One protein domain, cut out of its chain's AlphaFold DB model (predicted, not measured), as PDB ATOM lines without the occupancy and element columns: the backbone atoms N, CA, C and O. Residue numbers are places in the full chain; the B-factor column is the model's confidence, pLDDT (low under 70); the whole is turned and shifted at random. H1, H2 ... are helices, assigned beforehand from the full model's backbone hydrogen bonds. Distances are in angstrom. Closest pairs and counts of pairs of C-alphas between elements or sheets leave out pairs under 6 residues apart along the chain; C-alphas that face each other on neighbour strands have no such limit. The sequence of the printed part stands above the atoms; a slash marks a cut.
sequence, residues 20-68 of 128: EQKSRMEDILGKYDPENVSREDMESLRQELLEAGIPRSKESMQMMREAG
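Overview. This is residues 20 to 68 of the 128 residues of an uncharacterized protein of Desulfovibrio sp (UniProt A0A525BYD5). Three short helices make a small body in which H1 is the shared partner: H2 folds back along one side of it as a helical hairpin, and H3 packs along another side, with the three centres at the corners of a triangle. H2 and H3 do not close this triangle, and they are apart. The printed part has 49 residues with three named helices, in the order H1, H2, H3, and no named strand; the class is all helix. The whole is compact, with a radius of gyration of the C-alphas of 9.8 A, and rounded, with spans of 26 by 20 by 16 A.

Along the chain. H1 holds residues 20 to 31 and measures 17.2 A from its first C-alpha at (98.099, 118.349, 101.970) to its last. H2, the longest helix, holds residues 39 to 51 and measures 18.3 A, with C-alpha 39 at (115.208, 129.671, 119.143). H3 holds residues 58 to 66, measures 12.3 A and ends with C-alpha 66 at (109.064, 132.634, 101.097).

Arrangement. H1 and H2 form a helical hairpin and touch, with residues 25 to 29 of H1 and 45 to 49 of H2 alone. Their closest C-alphas, those of Met 25 and Leu 49, are 6.8 A apart. They run opposite ways at a shallow tilt of 20 degrees. H1 and H3 touch, and their closest C-alphas, those of Leu 29 and Met 64, are 7.3 A apart. They run the same way at a shallow tilt of 29 degrees. In H1, H2 and H3 every O i to N i+4 pair is within hydrogen-bond range.

Size, cuts and confidence. The C-alphas farthest apart, those of Glu 20 and Ser 38, are 26.9 A apart. The printed part has no cut, and the links H1 to H2 and H2 to H3 are short. The mean pLDDT of the printed part is 74.2, and residues 34 to 40, 42, 55 to 59 and 68 are under 70.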
ATOM      1  N   GLU A  20      98.418 118.397 100.539       77.25
ATOM      2  CA  GLU A  20      98.099 118.349 101.970       77.25
ATOM      3  C   GLU A  20      99.280 118.787 102.848       77.25
ATOM      4  O   GLU A  20      99.096 119.534 103.810       77.25
ATOM      5  N   GLN A  21     100.502 118.361 102.511       78.31
ATOM      6  CA  GLN A  21     101.716 118.764 103.221       78.31
ATOM      7  C   GLN A  21     102.026 120.253 103.013       78.31
ATOM      8  O   GLN A  21     102.472 120.910 103.951       78.31
ATOM      9  N   LYS A  22     101.766 120.801 101.817       80.75
ATOM     10  CA  LYS A  22     101.922 122.239 101.525       80.75
ATOM     11  C   LYS A  22     100.944 123.079 102.339       80.75
ATOM     12  O   LYS A  22     101.364 123.984 103.047       80.75
ATOM     13  N   SER A  23      99.669 122.700 102.341       81.88
ATOM     14  CA  SER A  23      98.641 123.404 103.111       81.88
ATOM     15  C   SER A  23      98.921 123.372 104.619       81.88
ATOM     16  O   SER A  23      98.778 124.388 105.296       81.88
ATOM     17  N   ARG A  24      99.395 122.235 105.147       81.75
ATOM     18  CA  ARG A  24      99.869 122.124 106.539       81.75
ATOM     19  C   ARG A  24     101.057 123.037 106.813       81.75
ATOM     20  O   ARG A  24     101.131 123.633 107.879       81.75
ATOM     21  N   MET A  25     101.987 123.131 105.868       80.50
ATOM     22  CA  MET A  25     103.162 123.979 105.999       80.50
ATOM     23  C   MET A  25     102.789 125.456 106.069       80.50
ATOM     24  O   MET A  25     103.292 126.156 106.938       80.50
ATOM     25  N   GLU A  26     101.892 125.916 105.200       82.38
ATOM     26  CA  GLU A  26     101.387 127.291 105.225       82.38
ATOM     27  C   GLU A  26     100.648 127.607 106.535       82.38
ATOM     28  O   GLU A  26     100.860 128.675 107.103       82.38
ATOM     29  N   ASP A  27      99.847 126.666 107.056       85.12
ATOM     30  CA  ASP A  27      99.176 126.809 108.358       85.12
ATOM     31  C   ASP A  27     100.182 126.974 109.504       85.12
ATOM     32  O   ASP A  27     100.054 127.889 110.314       85.12
ATOM     33  N   ILE A  28     101.218 126.128 109.540       83.62
ATOM     34  CA  ILE A  28     102.272 126.192 110.558       83.62
ATOM     35  C   ILE A  28     103.038 127.507 110.425       83.62
ATOM     36  O   ILE A  28     103.153 128.238 111.401       83.62
ATOM     37  N   LEU A  29     103.517 127.848 109.225       78.94
ATOM     38  CA  LEU A  29     104.289 129.071 108.988       78.94
ATOM     39  C   LEU A  29     103.493 130.337 109.323       78.94
ATOM     40  O   LEU A  29     104.080 131.294 109.811       78.94
ATOM     41  N   GLY A  30     102.171 130.331 109.130       81.19
ATOM     42  CA  GLY A  30     101.297 131.447 109.492       81.19
ATOM     43  C   GLY A  30     101.104 131.655 111.000       81.19
ATOM     44  O   GLY A  30     100.656 132.728 111.403       81.19
ATOM     45  N   LYS A  31     101.427 130.664 111.844       82.75
ATOM     46  CA  LYS A  31     101.366 130.804 113.312       82.75
ATOM     47  C   LYS A  31     102.573 131.524 113.897       82.75
ATOM     48  O   LYS A  31     102.473 132.056 115.000       82.75
ATOM     49  N   TYR A  32     103.699 131.496 113.193       80.31
ATOM     50  CA  TYR A  32     104.957 132.052 113.671       80.31
ATOM     51  C   TYR A  32     105.272 133.356 112.941       80.31
ATOM     52  O   TYR A  32     104.875 133.559 111.796       80.31
ATOM     53  N   ASP A  33     106.010 134.241 113.608       75.25
ATOM     54  CA  ASP A  33     106.401 135.524 113.034       75.25
ATOM     55  C   ASP A  33     107.842 135.442 112.499       75.25
ATOM     56  O   ASP A  33     108.777 135.274 113.289       75.25
ATOM     57  N   PRO A  34     108.064 135.540 111.177       67.38
ATOM     58  CA  PRO A  34     109.395 135.393 110.593       67.38
ATOM     59  C   PRO A  34     110.362 136.512 110.994       67.38
ATOM     60  O   PRO A  34     111.577 136.327 110.912       67.38
ATOM     61  N   GLU A  35     109.856 137.666 111.438       68.12
ATOM     62  CA  GLU A  35     110.686 138.786 111.887       68.12
ATOM     63  C   GLU A  35     111.091 138.646 113.366       68.12
ATOM     64  O   GLU A  35     112.073 139.256 113.794       68.12
ATOM     65  N   ASN A  36     110.368 137.829 114.146       67.56
ATOM     66  CA  ASN A  36     110.582 137.605 115.583       67.56
ATOM     67  C   ASN A  36     110.616 136.115 115.969       67.56
ATOM     68  O   ASN A  36     110.096 135.709 117.007       67.56
ATOM     69  N   VAL A  37     111.280 135.288 115.166       65.69
ATOM     70  CA  VAL A  37     111.519 133.880 115.509       65.69
ATOM     71  C   VAL A  37     112.609 133.735 116.565       65.69
ATOM     72  O   VAL A  37     113.796 133.925 116.287       65.69
ATOM     73  N   SER A  38     112.215 133.343 117.779       67.94
ATOM     74  CA  SER A  38     113.166 132.905 118.801       67.94
ATOM     75  C   SER A  38     113.639 131.476 118.531       67.94
ATOM     76  O   SER A  38     113.065 130.734 117.732       67.94
ATOM     77  N   ARG A  39     114.700 131.051 119.229       63.47
ATOM     78  CA  ARG A  39     115.208 129.671 119.143       63.47
ATOM     79  C   ARG A  39     114.117 128.645 119.476       63.47
ATOM     80  O   ARG A  39     113.973 127.667 118.754       63.47
ATOM     81  N   GLU A  40     113.316 128.929 120.501       68.81
ATOM     82  CA  GLU A  40     112.182 128.096 120.928       68.81
ATOM     83  C   GLU A  40     111.071 128.022 119.864       68.81
ATOM     84  O   GLU A  40     110.503 126.951 119.642       68.81
ATOM     85  N   ASP A  41     110.807 129.120 119.147       74.50
ATOM     86  CA  ASP A  41     109.841 129.151 118.041       74.50
ATOM     87  C   ASP A  41     110.333 128.329 116.851       74.50
ATOM     88  O   ASP A  41     109.572 127.567 116.264       74.50
ATOM     89  N   MET A  42     111.625 128.417 116.518       67.94
ATOM     90  CA  MET A  42     112.213 127.596 115.458       67.94
ATOM     91  C   MET A  42     112.199 126.106 115.801       67.94
ATOM     92  O   MET A  42     111.985 125.279 114.914       67.94
ATOM     93  N   GLU A  43     112.445 125.746 117.061       73.00
ATOM     94  CA  GLU A  43     112.335 124.361 117.519       73.00
ATOM     95  C   GLU A  43     110.890 123.864 117.434       73.00
ATOM     96  O   GLU A  43     110.658 122.793 116.872       73.00
ATOM     97  N   SER A  44     109.928 124.664 117.896       78.69
ATOM     98  CA  SER A  44     108.495 124.341 117.845       78.69
ATOM     99  C   SER A  44     107.993 124.208 116.407       78.69
ATOM    100  O   SER A  44     107.377 123.203 116.058       78.69
ATOM    101  N   LEU A  45     108.373 125.137 115.530       78.44
ATOM    102  CA  LEU A  45     108.091 125.089 114.098       78.44
ATOM    103  C   LEU A  45     108.692 123.837 113.457       78.44
ATOM    104  O   LEU A  45     108.036 123.152 112.679       78.44
ATOM    105  N   ARG A  46     109.933 123.480 113.801       73.06
ATOM    106  CA  ARG A  46     110.583 122.280 113.260       73.06
ATOM    107  C   ARG A  46     109.907 120.995 113.731       73.06
ATOM    108  O   ARG A  46     109.817 120.055 112.941       73.06
ATOM    109  N   GLN A  47     109.462 120.949 114.986       78.00
ATOM    110  CA  GLN A  47     108.689 119.833 115.530       78.00
ATOM    111  C   GLN A  47     107.331 119.727 114.833       78.00
ATOM    112  O   GLN A  47     107.023 118.662 114.310       78.00
ATOM    113  N   GLU A  48     106.584 120.827 114.696       80.25
ATOM    114  CA  GLU A  48     105.293 120.831 113.995       80.25
ATOM    115  C   GLU A  48     105.430 120.402 112.528       80.25
ATOM    116  O   GLU A  48     104.609 119.631 112.034       80.25
ATOM    117  N   LEU A  49     106.490 120.830 111.830       76.12
ATOM    118  CA  LEU A  49     106.772 120.375 110.466       76.12
ATOM    119  C   LEU A  49     107.045 118.860 110.422       76.12
ATOM    120  O   LEU A  49     106.561 118.166 109.528       76.12
ATOM    121  N   LEU A  50     107.791 118.328 111.395       76.31
ATOM    122  CA  LEU A  50     108.087 116.899 111.487       76.31
ATOM    123  C   LEU A  50     106.827 116.076 111.808       76.31
ATOM    124  O   LEU A  50     106.592 115.045 111.178       76.31
ATOM    125  N   GLU A  51     106.000 116.547 112.742       77.19
ATOM    126  CA  GLU A  51     104.723 115.930 113.126       77.19
ATOM    127  C   GLU A  51     103.682 115.996 112.006       77.19
ATOM    128  O   GLU A  51     102.909 115.057 111.808       77.19
ATOM    129  N   ALA A  52     103.697 117.067 111.209       74.00
ATOM    130  CA  ALA A  52     102.901 117.181 109.993       74.00
ATOM    131  C   ALA A  52     103.390 116.259 108.863       74.00
ATOM    132  O   ALA A  52     102.772 116.210 107.798       74.00
ATOM    133  N   GLY A  53     104.487 115.523 109.077       70.69
ATOM    134  CA  GLY A  53     105.077 114.642 108.081       70.69
ATOM    135  C   GLY A  53     105.637 115.411 106.889       70.69
ATOM    136  O   GLY A  53     105.693 114.856 105.792       70.69
ATOM    137  N   ILE A  54     106.008 116.682 107.073       73.31
ATOM    138  CA  ILE A  54     106.589 117.518 106.027       73.31
ATOM    139  C   ILE A  54     108.057 117.110 105.874       73.31
ATOM    140  O   ILE A  54     108.861 117.313 106.791       73.31
ATOM    141  N   PRO A  55     108.441 116.512 104.732       67.31
ATOM    142  CA  PRO A  55     109.825 116.142 104.509       67.31
ATOM    143  C   PRO A  55     110.678 117.405 104.438       67.31
ATOM    144  O   PRO A  55     110.222 118.469 104.021       67.31
ATOM    145  N   ARG A  56     111.958 117.290 104.795       65.75
ATOM    146  CA  ARG A  56     112.935 118.365 104.589       65.75
ATOM    147  C   ARG A  56     113.407 118.367 103.129       65.75
ATOM    148  O   ARG A  56     114.578 118.120 102.855       65.75
ATOM    149  N   SER A  57     112.472 118.593 102.211       67.00
ATOM    150  CA  SER A  57     112.712 118.692 100.770       67.00
ATOM    151  C   SER A  57     113.088 120.123 100.383       67.00
ATOM    152  O   SER A  57     112.906 121.071 101.159       67.00
ATOM    153  N   LYS A  58     113.615 120.305  99.166       66.25
ATOM    154  CA  LYS A  58     113.912 121.647  98.630       66.25
ATOM    155  C   LYS A  58     112.682 122.550  98.625       66.25
ATOM    156  O   LYS A  58     112.796 123.732  98.924       66.25
ATOM    157  N   GLU A  59     111.522 121.967  98.347       68.81
ATOM    158  CA  GLU A  59     110.237 122.662  98.283       68.81
ATOM    159  C   GLU A  59     109.804 123.220  99.651       68.81
ATOM    160  O   GLU A  59     109.431 124.385  99.755       68.81
ATOM    161  N   SER A  60     109.970 122.450 100.729       70.75
ATOM    162  CA  SER A  60     109.707 122.908 102.099       70.75
ATOM    163  C   SER A  60     110.675 124.019 102.506       70.75
ATOM    164  O   SER A  60     110.292 125.018 103.109       70.75
ATOM    165  N   MET A  61     111.953 123.897 102.145       71.88
ATOM    166  CA  MET A  61     112.919 124.973 102.393       71.88
ATOM    167  C   MET A  61     112.609 126.241 101.594       71.88
ATOM    168  O   MET A  61     112.853 127.341 102.091       71.88
ATOM    169  N   GLN A  62     112.059 126.101 100.388       74.62
ATOM    170  CA  GLN A  62     111.597 127.228  99.589       74.62
ATOM    171  C   GLN A  62     110.399 127.921 100.250       74.62
ATOM    172  O   GLN A  62     110.477 129.122 100.474       74.62
ATOM    173  N   MET A  63     109.378 127.176 100.690       73.81
ATOM    174  CA  MET A  63     108.231 127.755 101.406       73.81
ATOM    175  C   MET A  63     108.629 128.434 102.723       73.81
ATOM    176  O   MET A  63     108.155 129.526 103.016       73.81
ATOM    177  N   MET A  64     109.559 127.855 103.494       74.88
ATOM    178  CA  MET A  64     110.112 128.518 104.687       74.88
ATOM    179  C   MET A  64     110.810 129.840 104.338       74.88
ATOM    180  O   MET A  64     110.672 130.814 105.071       74.88
ATOM    181  N   ARG A  65     111.552 129.896 103.224       72.81
ATOM    182  CA  ARG A  65     112.193 131.132 102.746       72.81
ATOM    183  C   ARG A  65     111.178 132.171 102.288       72.81
ATOM    184  O   ARG A  65     111.347 133.338 102.619       72.81
ATOM    185  N   GLU A  66     110.152 131.757 101.548       71.69
ATOM    186  CA  GLU A  66     109.064 132.634 101.097       71.69
ATOM    187  C   GLU A  66     108.283 133.211 102.278       71.69
ATOM    188  O   GLU A  66     107.931 134.386 102.268       71.69
ATOM    189  N   ALA A  67     108.104 132.416 103.334       70.75
ATOM    190  CA  ALA A  67     107.517 132.860 104.589       70.75
ATOM    191  C   ALA A  67     108.479 133.674 105.472       70.75
ATOM    192  O   ALA A  67     108.069 134.118 106.531       70.75
ATOM    193  N   GLY A  68     109.743 133.879 105.076       68.06
ATOM    194  CA  GLY A  68     110.716 134.691 105.819       68.06
ATOM    195  C   GLY A  68     111.506 133.957 106.912       68.06
ATOM    196  O   GLY A  68     112.383 134.551 107.528       68.06
TER     197      GLY A  68